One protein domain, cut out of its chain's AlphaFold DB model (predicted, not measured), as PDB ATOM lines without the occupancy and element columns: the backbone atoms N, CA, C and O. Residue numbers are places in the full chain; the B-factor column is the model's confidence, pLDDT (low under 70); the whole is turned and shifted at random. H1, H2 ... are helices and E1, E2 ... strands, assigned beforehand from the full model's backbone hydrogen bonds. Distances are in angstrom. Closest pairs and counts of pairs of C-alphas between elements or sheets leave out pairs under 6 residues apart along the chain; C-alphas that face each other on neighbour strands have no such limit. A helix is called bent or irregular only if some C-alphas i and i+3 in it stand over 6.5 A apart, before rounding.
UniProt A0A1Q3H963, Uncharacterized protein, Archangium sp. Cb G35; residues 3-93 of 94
ATOM      1  N   THR A   3     248.897 208.194 187.200       84.12
ATOM      2  CA  THR A   3     249.332 208.250 188.608       84.12
ATOM      3  C   THR A   3     249.047 206.970 189.394       84.12
ATOM      4  O   THR A   3     249.828 206.595 190.262       84.12
ATOM      5  N   THR A   4     247.978 206.236 189.063       84.81
ATOM      6  CA  THR A   4     247.645 204.971 189.738       84.81
ATOM      7  C   THR A   4     248.452 203.781 189.217       84.81
ATOM      8  O   THR A   4     248.430 202.728 189.846       84.81
ATOM      9  N   LEU A   5     249.121 203.910 188.065       85.62
ATOM     10  CA  LEU A   5     249.918 202.832 187.471       85.62
ATOM     11  C   LEU A   5     251.276 202.689 188.155       85.62
ATOM     12  O   LEU A   5     251.685 201.570 188.439       85.62
ATOM     13  N   PHE A   6     251.954 203.799 188.455       87.12
ATOM     14  CA  PHE A   6     253.312 203.773 189.012       87.12
ATOM     15  C   PHE A   6     253.410 202.915 190.288       87.12
ATOM     16  O   PHE A   6     254.193 201.962 190.282       87.12
ATOM     17  N   PRO A   7     252.558 203.107 191.319       85.88
ATOM     18  CA  PRO A   7     252.627 202.289 192.529       85.88
ATOM     19  C   PRO A   7     252.324 200.807 192.278       85.88
ATOM     20  O   PRO A   7     252.976 199.942 192.859       85.88
ATOM     21  N   LYS A   8     251.372 200.494 191.384       87.75
ATOM     22  CA  LYS A   8     251.024 199.105 191.025       87.75
ATOM     23  C   LYS A   8     252.180 198.367 190.353       87.75
ATOM     24  O   LYS A   8     252.246 197.145 190.413       87.75
ATOM     25  N   LEU A   9     253.089 199.109 189.729       86.38
ATOM     26  CA  LEU A   9     254.261 198.583 189.040       86.38
ATOM     27  C   LEU A   9     255.547 198.690 189.877       86.38
ATOM     28  O   LEU A   9     256.618 198.384 189.360       86.38
ATOM     29  N   GLY A  10     255.453 199.112 191.144       87.62
ATOM     30  CA  GLY A  10     256.609 199.289 192.028       87.62
ATOM     31  C   GLY A  10     257.506 200.475 191.658       87.62
ATOM     32  O   GLY A  10     258.682 200.474 192.010       87.62
ATOM     33  N   LEU A  11     256.975 201.462 190.933       88.44
ATOM     34  CA  LEU A  11     257.671 202.694 190.559       88.44
ATOM     35  C   LEU A  11     257.309 203.840 191.514       88.44
ATOM     36  O   LEU A  11     256.233 203.845 192.119       88.44
ATOM     37  N   GLU A  12     258.194 204.833 191.611       88.56
ATOM     38  CA  GLU A  12     257.921 206.057 192.371       88.56
ATOM     39  C   GLU A  12     256.710 206.808 191.792       88.56
ATOM     40  O   GLU A  12     256.585 206.901 190.572       88.56
ATOM     41  N   PRO A  13     255.803 207.348 192.626       88.88
ATOM     42  CA  PRO A  13     254.661 208.106 192.134       88.88
ATOM     43  C   PRO A  13     255.092 209.311 191.295       88.88
ATOM     44  O   PRO A  13     255.952 210.094 191.689       88.88
ATOM     45  N   ILE A  14     254.433 209.486 190.154       90.62
ATOM     46  CA  ILE A  14     254.565 210.678 189.320       90.62
ATOM     47  C   ILE A  14     253.771 211.855 189.932       90.62
ATOM     48  O   ILE A  14     252.663 211.619 190.430       90.62
ATOM     49  N   PRO A  15     254.286 213.102 189.902       89.12
ATOM     50  CA  PRO A  15     253.530 214.287 190.320       89.12
ATOM     51  C   PRO A  15     252.220 214.447 189.537       89.12
ATOM     52  O   PRO A  15     252.146 214.056 188.374       89.12
ATOM     53  N   GLU A  16     251.185 215.033 190.144       87.00
ATOM     54  CA  GLU A  16     249.902 215.262 189.452       87.00
ATOM     55  C   GLU A  16     250.022 216.285 188.311       87.00
ATOM     56  O   GLU A  16     249.307 216.185 187.318       87.00
ATOM     57  N   ASP A  17     250.958 217.224 188.436       89.50
ATOM     58  CA  ASP A  17     251.260 218.316 187.510       89.50
ATOM     59  C   ASP A  17     252.521 218.056 186.667       89.50
ATOM     60  O   ASP A  17     253.164 218.989 186.182       89.50
ATOM     61  N   TRP A  18     252.898 216.784 186.499       94.38
ATOM     62  CA  TRP A  18     254.037 216.403 185.668       94.38
ATOM     63  C   TRP A  18     253.910 216.954 184.242       94.38
ATOM     64  O   TRP A  18     252.813 217.083 183.702       94.38
ATOM     65  N   SER A  19     255.051 217.238 183.617       94.38
ATOM     66  CA  SER A  19     255.101 217.705 182.234       94.38
ATOM     67  C   SER A  19     256.300 217.132 181.487       94.38
ATOM     68  O   SER A  19     257.301 216.733 182.090       94.38
ATOM     69  N   GLY A  20     256.187 217.089 180.162       94.12
ATOM     70  CA  GLY A  20     257.211 216.554 179.273       94.12
ATOM     71  C   GLY A  20     257.122 215.038 179.140       94.12
ATOM     72  O   GLY A  20     256.056 214.456 179.284       94.12
ATOM     73  N   VAL A  21     258.236 214.385 178.805       95.25
ATOM     74  CA  VAL A  21     258.277 212.925 178.580       95.25
ATOM     75  C   VAL A  21     259.017 212.205 179.706       95.25
ATOM     76  O   VAL A  21     258.655 211.079 180.044       95.25
ATOM     77  N   ASP A  22     260.009 212.857 180.321       95.38
ATOM     78  CA  ASP A  22     260.900 212.258 181.323       95.38
ATOM     79  C   ASP A  22     260.167 211.498 182.434       95.38
ATOM     80  O   ASP A  22     260.527 210.343 182.686       95.38
ATOM     81  N   PRO A  23     259.098 212.048 183.045       94.81
ATOM     82  CA  PRO A  23     258.409 211.365 184.133       94.81
ATOM     83  C   PRO A  23     257.784 210.019 183.736       94.81
ATOM     84  O   PRO A  23     257.632 209.143 184.582       94.81
ATOM     85  N   VAL A  24     257.437 209.825 182.458       95.81
ATOM     86  CA  VAL A  24     256.808 208.591 181.950       95.81
ATOM     87  C   VAL A  24     257.761 207.687 181.170       95.81
ATOM     88  O   VAL A  24     257.362 206.589 180.772       95.81
ATOM     89  N   LEU A  25     259.027 208.083 180.995       95.69
ATOM     90  CA  LEU A  25     260.040 207.260 180.325       95.69
ATOM     91  C   LEU A  25     260.147 205.832 180.883       95.69
ATOM     92  O   LEU A  25     260.239 204.918 180.064       95.69
ATOM     93  N   PRO A  26     260.073 205.573 182.207       95.00
ATOM     94  CA  PRO A  26     260.124 204.202 182.719       95.00
ATOM     95  C   PRO A  26     259.011 203.299 182.164       95.00
ATOM     96  O   PRO A  26     259.237 202.121 181.888       95.00
ATOM     97  N   LEU A  27     257.810 203.851 181.955       95.81
ATOM     98  CA  LEU A  27     256.681 203.109 181.390       95.81
ATOM     99  C   LEU A  27     256.854 202.892 179.885       95.81
ATOM    100  O   LEU A  27     256.616 201.788 179.399       95.81
ATOM    101  N   LEU A  28     257.320 203.914 179.161       96.69
ATOM    102  CA  LEU A  28     257.624 203.809 177.731       96.69
ATOM    103  C   LEU A  28     258.735 202.785 177.464       96.69
ATOM    104  O   LEU A  28     258.641 201.999 176.521       96.69
ATOM    105  N   GLU A  29     259.753 202.742 178.320       96.38
ATOM    106  CA  GLU A  29     260.842 201.772 178.239       96.38
ATOM    107  C   GLU A  29     260.344 200.346 178.494       96.38
ATOM    108  O   GLU A  29     260.690 199.428 177.750       96.38
ATOM    109  N   ARG A  30     259.462 200.153 179.479       95.12
ATOM    110  CA  ARG A  30     258.809 198.858 179.697       95.12
ATOM    111  C   ARG A  30     257.998 198.419 178.475       95.12
ATOM    112  O   ARG A  30     258.139 197.284 178.028       95.12
ATOM    113  N   MET A  31     257.193 199.311 177.894       96.12
ATOM    114  CA  MET A  31     256.454 199.025 176.655       96.12
ATOM    115  C   MET A  31     257.410 198.642 175.511       96.12
ATOM    116  O   MET A  31     257.170 197.663 174.803       96.12
ATOM    117  N   ARG A  32     258.528 199.363 175.352       96.25
ATOM    118  CA  ARG A  32     259.562 199.069 174.345       96.25
ATOM    119  C   ARG A  32     260.181 197.684 174.538       96.25
ATOM    120  O   ARG A  32     260.364 196.959 173.562       96.25
ATOM    121  N   GLN A  33     260.490 197.298 175.775       95.62
ATOM    122  CA  GLN A  33     261.022 195.967 176.104       95.62
ATOM    123  C   GLN A  33     260.038 194.839 175.757       95.62
ATOM    124  O   GLN A  33     260.460 193.729 175.442       95.62
ATOM    125  N   GLU A  34     258.738 195.131 175.737       94.06
ATOM    126  CA  GLU A  34     257.678 194.215 175.299       94.06
ATOM    127  C   GLU A  34     257.430 194.234 173.777       94.06
ATOM    128  O   GLU A  34     256.532 193.549 173.280       94.06
ATOM    129  N   GLY A  35     258.235 194.993 173.025       93.88
ATOM    130  CA  GLY A  35     258.160 195.090 171.569       93.88
ATOM    131  C   GLY A  35     257.185 196.147 171.052       93.88
ATOM    132  O   GLY A  35     256.817 196.100 169.875       93.88
ATOM    133  N   ALA A  36     256.744 197.082 171.899       96.38
ATOM    134  CA  ALA A  36     255.971 198.230 171.448       96.38
ATOM    135  C   ALA A  36     256.865 199.277 170.762       96.38
ATOM    136  O   ALA A  36     258.002 199.527 171.163       96.38
ATOM    137  N   VAL A  37     256.312 199.937 169.749       96.88
ATOM    138  CA  VAL A  37     256.851 201.138 169.112       96.88
ATOM    139  C   VAL A  37     255.935 202.294 169.476       96.88
ATOM    140  O   VAL A  37     254.743 202.260 169.168       96.88
ATOM    141  N   VAL A  38     256.501 203.317 170.113       97.62
ATOM    142  CA  VAL A  38     255.792 204.542 170.486       97.62
ATOM    143  C   VAL A  38     256.272 205.679 169.592       97.62
ATOM    144  O   VAL A  38     257.456 206.010 169.584       97.62
ATOM    145  N   LEU A  39     255.353 206.274 168.838       97.75
ATOM    146  CA  LEU A  39     255.581 207.476 168.047       97.75
ATOM    147  C   LEU A  39     254.899 208.651 168.744       97.75
ATOM    148  O   LEU A  39     253.681 208.650 168.902       97.75
ATOM    149  N   VAL A  40     255.682 209.663 169.111       97.38
ATOM    150  CA  VAL A  40     255.171 210.949 169.596       97.38
ATOM    151  C   VAL A  40     255.397 211.981 168.506       97.38
ATOM    152  O   VAL A  40     256.507 212.110 167.985       97.38
ATOM    153  N   LYS A  41     254.340 212.697 168.137       95.62
ATOM    154  CA  LYS A  41     254.363 213.684 167.067       95.62
ATOM    155  C   LYS A  41     253.850 215.027 167.571       95.62
ATOM    156  O   LYS A  41     252.784 215.096 168.179       95.62
ATOM    157  N   TRP A  42     254.617 216.066 167.256       94.31
ATOM    158  CA  TRP A  42     254.272 217.471 167.438       94.31
ATOM    159  C   TRP A  42     253.942 218.056 166.072       94.31
ATOM    160  O   TRP A  42     254.831 218.299 165.255       94.31
ATOM    161  N   ASP A  43     252.660 218.253 165.817       90.50
ATOM    162  CA  ASP A  43     252.181 218.936 164.630       90.50
ATOM    163  C   ASP A  43     252.134 220.444 164.899       90.50
ATOM    164  O   ASP A  43     251.516 220.903 165.861       90.50
ATOM    165  N   GLY A  44     252.780 221.230 164.038       84.19
ATOM    166  CA  GLY A  44     252.586 222.679 164.029       84.19
ATOM    167  C   GLY A  44     251.161 223.061 163.607       84.19
ATOM    168  O   GLY A  44     250.461 222.272 162.978       84.19
ATOM    169  N   GLU A  45     250.751 224.287 163.951       73.00
ATOM    170  CA  GLU A  45     249.564 224.984 163.415       73.00
ATOM    171  C   GLU A  45     248.243 224.178 163.378       73.00
ATOM    172  O   GLU A  45     247.457 224.292 162.442       73.00
ATOM    173  N   ARG A  46     247.947 223.406 164.433       77.69
ATOM    174  CA  ARG A  46     246.615 222.815 164.677       77.69
ATOM    175  C   ARG A  46     245.780 223.671 165.621       77.69
ATOM    176  O   ARG A  46     245.543 223.310 166.773       77.69
ATOM    177  N   THR A  47     245.424 224.860 165.152       77.12
ATOM    178  CA  THR A  47     244.679 225.862 165.929       77.12
ATOM    179  C   THR A  47     243.278 226.120 165.376       77.12
ATOM    180  O   THR A  47     242.570 226.988 165.891       77.12
ATOM    181  N   ALA A  48     242.856 225.390 164.338       84.50
ATOM    182  CA  ALA A  48     241.555 225.593 163.729       84.50
ATOM    183  C   ALA A  48     240.430 225.065 164.642       84.50
ATOM    184  O   ALA A  48     240.600 224.063 165.347       84.50
ATOM    185  N   PRO A  49     239.244 225.700 164.629       80.69
ATOM    186  CA  PRO A  49     238.076 225.162 165.315       80.69
ATOM    187  C   PRO A  49     237.762 223.743 164.824       80.69
ATOM    188  O   PRO A  49     237.500 223.536 163.641       80.69
ATOM    189  N   GLY A  50     237.771 222.773 165.742       82.38
ATOM    190  CA  GLY A  50     237.542 221.357 165.438       82.38
ATOM    191  C   GLY A  50     238.807 220.499 165.374       82.38
ATOM    192  O   GLY A  50     238.687 219.277 165.297       82.38
ATOM    193  N   ASP A  51     240.000 221.094 165.470       87.88
ATOM    194  CA  ASP A  51     241.239 220.328 165.590       87.88
ATOM    195  C   ASP A  51     241.330 219.594 166.936       87.88
ATOM    196  O   ASP A  51     240.928 220.086 167.995       87.88
ATOM    197  N   SER A  52     241.940 218.408 166.905       88.19
ATOM    198  CA  SER A  52     242.187 217.582 168.094       88.19
ATOM    199  C   SER A  52     243.460 217.971 168.856       88.19
ATOM    200  O   SER A  52     243.831 217.277 169.792       88.19
ATOM    201  N   GLY A  53     244.108 219.076 168.476       91.00
ATOM    202  CA  GLY A  53     245.332 219.584 169.093       91.00
ATOM    203  C   GLY A  53     246.623 219.128 168.400       91.00
ATOM    204  O   GLY A  53     246.590 218.304 167.475       91.00
ATOM    205  N   PRO A  54     247.771 219.714 168.790       94.44
ATOM    206  CA  PRO A  54     249.042 219.538 168.094       94.44
ATOM    207  C   PRO A  54     249.763 218.234 168.455       94.44
ATOM    208  O   PRO A  54     250.758 217.902 167.816       94.44
ATOM    209  N   TYR A  55     249.301 217.488 169.460       95.69
ATOM    210  CA  TYR A  55     249.988 216.287 169.924       95.69
ATOM    211  C   TYR A  55     249.269 215.036 169.437       95.69
ATOM    212  O   TYR A  55     248.081 214.847 169.692       95.69
ATOM    213  N   SER A  56     250.015 214.154 168.777       96.19
ATOM    214  CA  SER A  56     249.562 212.808 168.435       96.19
ATOM    215  C   SER A  56     250.531 211.794 169.030       96.19
ATOM    216  O   SER A  56     251.725 211.833 168.730       96.19
ATOM    217  N   VAL A  57     250.027 210.849 169.819       97.88
ATOM    218  CA  VAL A  57     250.797 209.682 170.266       97.88
ATOM    219  C   VAL A  57     250.180 208.428 169.675       97.88
ATOM    220  O   VAL A  57     248.969 208.224 169.755       97.88
ATOM    221  N   LEU A  58     251.018 207.588 169.077       97.81
ATOM    222  CA  LEU A  58     250.624 206.323 168.478       97.81
ATOM    223  C   LEU A  58     251.489 205.193 169.031       97.81
ATOM    224  O   LEU A  58     252.711 205.308 169.081       97.81
ATOM    225  N   VAL A  59     250.848 204.096 169.420       97.69
ATOM    226  CA  VAL A  59     251.511 202.876 169.883       97.69
ATOM    227  C   VAL A  59     251.133 201.731 168.959       97.69
ATOM    228  O   VAL A  59     249.959 201.490 168.685       97.69
ATOM    229  N   SER A  60     252.151 201.027 168.487       96.19
ATOM    230  CA  SER A  60     252.034 199.814 167.679       96.19
ATOM    231  C   SER A  60     252.956 198.736 168.240       96.19
ATOM    232  O   SER A  60     253.785 199.022 169.100       96.19
ATOM    233  N   GLY A  61     252.825 197.489 167.800       92.25
ATOM    234  CA  GLY A  61     253.726 196.421 168.234       92.25
ATOM    235  C   GLY A  61     253.108 195.036 168.137       92.25
ATOM    236  O   GLY A  61     251.906 194.887 167.929       92.25
ATOM    237  N   ALA A  62     253.939 194.010 168.322       82.94
ATOM    238  CA  ALA A  62     253.519 192.616 168.178       82.94
ATOM    239  C   ALA A  62     252.371 192.241 169.133       82.94
ATOM    240  O   ALA A  62     251.435 191.558 168.725       82.94
ATOM    241  N   ARG A  63     252.397 192.742 170.381       85.94
ATOM    242  CA  ARG A  63     251.332 192.503 171.373       85.94
ATOM    243  C   ARG A  63     249.973 193.069 170.966       85.94
ATOM    244  O   ARG A  63     248.955 192.529 171.387       85.94
ATOM    245  N   LEU A  64     249.957 194.109 170.132       84.19
ATOM    246  CA  LEU A  64     248.732 194.728 169.627       84.19
ATOM    247  C   LEU A  64     248.139 193.980 168.423       84.19
ATOM    248  O   LEU A  64     247.072 194.354 167.964       84.19
ATOM    249  N   ALA A  65     248.787 192.924 167.910       84.31
ATOM    250  CA  ALA A  65     248.252 192.062 166.847       84.31
ATOM    251  C   ALA A  65     247.726 192.814 165.599       84.31
ATOM    252  O   ALA A  65     246.778 192.379 164.949       84.31
ATOM    253  N   GLY A  66     248.357 193.941 165.250       82.06
ATOM    254  CA  GLY A  66     247.954 194.797 164.128       82.06
ATOM    255  C   GLY A  66     247.018 195.951 164.504       82.06
ATOM    256  O   GLY A  66     246.782 196.822 163.669       82.06
ATOM    257  N   GLU A  67     246.534 196.008 165.745       89.25
ATOM    258  CA  GLU A  67     245.854 197.182 166.287       89.25
ATOM    259  C   GLU A  67     246.840 198.325 166.573       89.25
ATOM    260  O   GLU A  67     248.041 198.130 166.784       89.25
ATOM    261  N   LEU A  68     246.304 199.544 166.586       93.12
ATOM    262  CA  LEU A  68     247.037 200.769 166.874       93.12
ATOM    263  C   LEU A  68     246.320 201.511 167.994       93.12
ATOM    264  O   LEU A  68     245.145 201.848 167.851       93.12
ATOM    265  N   LEU A  69     247.033 201.806 169.081       96.62
ATOM    266  CA  LEU A  69     246.539 202.765 170.066       96.62
ATOM    267  C   LEU A  69     246.915 204.156 169.587       96.62
ATOM    268  O   LEU A  69     248.052 204.383 169.169       96.62
ATOM    269  N   ARG A  70     245.974 205.093 169.644       97.06
ATOM    270  CA  ARG A  70     246.207 206.465 169.205       97.06
ATOM    271  C   ARG A  70     245.464 207.450 170.089       97.06
ATOM    272  O   ARG A  70     244.282 207.267 170.366       97.06
ATOM    273  N   ALA A  71     246.148 208.523 170.459       97.00
ATOM    274  CA  ALA A  71     245.549 209.685 171.090       97.00
ATOM    275  C   ALA A  71     245.999 210.956 170.363       97.00
ATOM    276  O   ALA A  71     247.197 211.175 170.190       97.00
ATOM    277  N   ASP A  72     245.030 211.772 169.950       95.25
ATOM    278  CA  ASP A  72     245.231 213.130 169.447       95.25
ATOM    279  C   ASP A  72     244.637 214.102 170.478       95.25
ATOM    280  O   ASP A  72     243.452 213.983 170.810       95.25
ATOM    281  N   THR A  73     245.456 214.993 171.039       94.62
ATOM    282  CA  THR A  73     245.060 215.871 172.156       94.62
ATOM    283  C   THR A  73     245.732 217.250 172.098       94.62
ATOM    284  O   THR A  73     246.702 217.497 171.373       94.62
ATOM    285  N   HIS A  74     245.227 218.164 172.935       93.25
ATOM    286  CA  HIS A  74     245.790 219.504 173.149       93.25
ATOM    287  C   HIS A  74     246.924 219.543 174.191       93.25
ATOM    288  O   HIS A  74     247.592 220.564 174.319       93.25
ATOM    289  N   SER A  75     247.178 218.433 174.893       94.00
ATOM    290  CA  SER A  75     248.284 218.259 175.849       94.00
ATOM    291  C   SER A  75     249.051 216.973 175.556       94.00
ATOM    292  O   SER A  75     248.456 215.901 175.427       94.00
ATOM    293  N   LEU A  76     250.380 217.075 175.505       95.56
ATOM    294  CA  LEU A  76     251.276 215.931 175.350       95.56
ATOM    295  C   LEU A  76     251.056 214.896 176.461       95.56
ATOM    296  O   LEU A  76     250.969 213.697 176.194       95.56
ATOM    297  N   GLU A  77     250.939 215.374 177.695       96.25
ATOM    298  CA  GLU A  77     250.742 214.579 178.901       96.25
ATOM    299  C   GLU A  77     249.442 213.778 178.822       96.25
ATOM    300  O   GLU A  77     249.425 212.593 179.155       96.25
ATOM    301  N   GLU A  78     248.367 214.387 178.313       95.62
ATOM    302  CA  GLU A  78     247.097 213.696 178.097       95.62
ATOM    303  C   GLU A  78     247.227 212.581 177.047       95.62
ATOM    304  O   GLU A  78     246.784 211.455 177.292       95.62
ATOM    305  N   ALA A  79     247.861 212.853 175.897       96.88
ATOM    306  CA  ALA A  79     248.037 211.835 174.858       96.88
ATOM    307  C   ALA A  79     248.883 210.657 175.358       96.88
ATOM    308  O   ALA A  79     248.492 209.501 175.176       96.88
ATOM    309  N   LEU A  80     250.003 210.942 176.032       97.50
ATOM    310  CA  LEU A  80     250.864 209.932 176.650       97.50
ATOM    311  C   LEU A  80     250.099 209.125 177.701       97.50
ATOM    312  O   LEU A  80     250.092 207.895 177.647       97.50
ATOM    313  N   ALA A  81     249.406 209.798 178.625       95.81
ATOM    314  CA  ALA A  81     248.656 209.140 179.685       95.81
ATOM    315  C   ALA A  81     247.597 208.185 179.131       95.81
ATOM    316  O   ALA A  81     247.465 207.073 179.641       95.81
ATOM    317  N   ARG A  82     246.871 208.585 178.079       95.88
ATOM    318  CA  ARG A  82     245.832 207.754 177.459       95.88
ATOM    319  C   ARG A  82     246.405 206.480 176.851       95.88
ATOM    320  O   ARG A  82     245.941 205.400 177.207       95.88
ATOM    321  N   VAL A  83     247.420 206.583 175.989       96.88
ATOM    322  CA  VAL A  83     247.959 205.388 175.317       96.88
ATOM    323  C   VAL A  83     248.708 204.466 176.280       96.88
ATOM    324  O   VAL A  83     248.596 203.250 176.156       96.88
ATOM    325  N   ILE A  84     249.431 205.021 177.262       96.56
ATOM    326  CA  ILE A  84     250.144 204.232 178.274       96.56
ATOM    327  C   ILE A  84     249.135 203.496 179.151       96.56
ATOM    328  O   ILE A  84     249.286 202.301 179.391       96.56
ATOM    329  N   PHE A  85     248.091 204.188 179.616       94.69
ATOM    330  CA  PHE A  85     247.065 203.581 180.455       94.69
ATOM    331  C   PHE A  85     246.295 202.492 179.710       94.69
ATOM    332  O   PHE A  85     246.090 201.412 180.255       94.69
ATOM    333  N   GLU A  86     245.918 202.736 178.456       94.31
ATOM    334  CA  GLU A  86     245.231 201.736 177.642       94.31
ATOM    335  C   GLU A  86     246.108 200.508 177.369       94.31
ATOM    336  O   GLU A  86     245.641 199.377 177.498       94.31
ATOM    337  N   TYR A  87     247.391 200.706 177.060       94.94
ATOM    338  CA  TYR A  87     248.332 199.601 176.910       94.94
ATOM    339  C   TYR A  87     248.478 198.809 178.219       94.94
ATOM    340  O   TYR A  87     248.392 197.581 178.225       94.94
ATOM    341  N   ALA A  88     248.642 199.506 179.345       93.88
ATOM    342  CA  ALA A  88     248.779 198.896 180.661       93.88
ATOM    343  C   ALA A  88     247.550 198.055 181.044       93.88
ATOM    344  O   ALA A  88     247.706 196.917 181.481       93.88
ATOM    345  N   LEU A  89     246.336 198.567 180.816       90.88
ATOM    346  CA  LEU A  89     245.093 197.826 181.060       90.88
ATOM    347  C   LEU A  89     245.020 196.522 180.260       90.88
ATOM    348  O   LEU A  89     244.515 195.519 180.755       90.88
ATOM    349  N   ARG A  90     245.513 196.533 179.019       91.44
ATOM    350  CA  ARG A  90     245.468 195.362 178.137       91.44
ATOM    351  C   ARG A  90     246.509 194.302 178.499       91.44
ATOM    352  O   ARG A  90     246.260 193.126 178.254       91.44
ATOM    353  N   TYR A  91     247.666 194.698 179.038       91.31
ATOM    354  CA  TYR A  91     248.836 193.808 179.091       91.31
ATOM    355  C   TYR A  91     249.525 193.672 180.449       91.31
ATOM    356  O   TYR A  91     250.376 192.791 180.585       91.31
ATOM    357  N   TRP A  92     249.220 194.524 181.428       90.50
ATOM    358  CA  TRP A  92     249.899 194.530 182.730       90.50
ATOM    359  C   TRP A  92     249.006 194.112 183.901       90.50
ATOM    360  O   TRP A  92     249.503 194.089 185.021       90.50
ATOM    361  N   GLU A  93     247.741 193.752 183.651       79.00
ATOM    362  CA  GLU A  93     246.788 193.295 184.683       79.00
ATOM    363  C   GLU A  93     246.694 194.263 185.883       79.00
ATOM    364  O   GLU A  93     246.639 193.856 187.044       79.00
TER     365      GLU A  93
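Overview. This is residues 3 to 93 of the 94 residues of an uncharacterized protein of Archangium sp. Cb G35 (UniProt A0A1Q3H963). A small sheet of three antiparallel strands, E1, E2 and E3, has the helices H2 and H3 over one face and its other face bare, with the long H3 packed along E2 and E3 and H2 nearer to E1. The short helix H1 lies beyond the helices, away from the sheet, and the long loop of residues 43 to 54 reaches out past one end of the strands. The printed part has 91 residues, with three named helices and three named strands in the order H1, H2, E1, E2, E3, H3; the class is mixed, helices and strands. The whole is compact, with a radius of gyration of the C-alphas of 13.5 A, and its outline is flat, with spans of 41 by 33 by 17 A.

Along the chain. Find C-alpha 3 at (249.332, 208.250, 188.608), where H1 begins; it covers residues 3 to 8. It is neither bent nor irregular, but only just: C-alphas 4 and 7 are 6.3 A apart. After residues 9 to 21, a long link, look for H2 at residues 22 to 33, 17.1 A from first to last C-alpha; it is irregular, with C-alphas 23 and 26 7.5 A apart. A tight link leads to E1, residues 36 to 42, which begins at C-alpha 36, (255.971, 198.230, 171.448), and measures 19.7 A. E2, residues 55 to 61, measures 20.3 A, and E3, residues 69 to 73, measures 13.4 A. From C-alpha 76 the last helix, H3, runs 22.6 A through residues 76 to 91 to C-alpha 91 at (248.836, 193.808, 179.091).

Arrangement. Begin with the sheet, whose order is E1, E2, E3, with E1 and E3 as edge strands. It is a meander, each strand the antiparallel neighbour of the one before, and E1 with E2 and E2 with E3 form hairpins. Between E1 and E2, at 165 degrees, you will find N 39 and O 58 within hydrogen-bond range at 2.8 A. Between E2 and E3, at 175 degrees, N 57 and O 71 are 2.9 A apart. H3 is on the sheet at a height over the sheet of 7.8 A; it lies over E3 with 8 of its C-alphas and only just over E2 with 3. It runs along the strands, at 17 degrees to E3 on the local plane. Its closest C-alphas to E3 are those of Ala 79 and Ala 71, 5.0 A apart. H2 is on the sheet too, in two layers, helices on one face of a sheet; its closest C-alphas to E1 are those of Leu 28 and Val 38, 7.5 A. H2 and H3 are close but not clearly touching, Leu 27 to Ile 84 being their closest C-alphas at 7.3 A, and run the same way at a shallow tilt of 34.9 degrees, only just short of steep. H1 is not on the sheet; it is close to H3 but not clearly touching, with the C-alphas of Leu 5 and Phe 85 closest at 7.6 A. H1 and H2 are only just apart, at 8.4 A. Every O i to N i+4 pair is within hydrogen-bond range in H3, against 6 of 8 in H2 and 0 of 2 in H1, where 1 of 3 O i to N i+3 pairs is.

Size, cuts and confidence. The two C-alphas farthest apart are those of Gly 10 and Pro 49, 41.6 A. The printed part has no cut. The links from H1 to H2 and from E1 to E2 are long, with 13 and 12 residues. The mean pLDDT of the printed part is 91.7, and no printed residue is under 70.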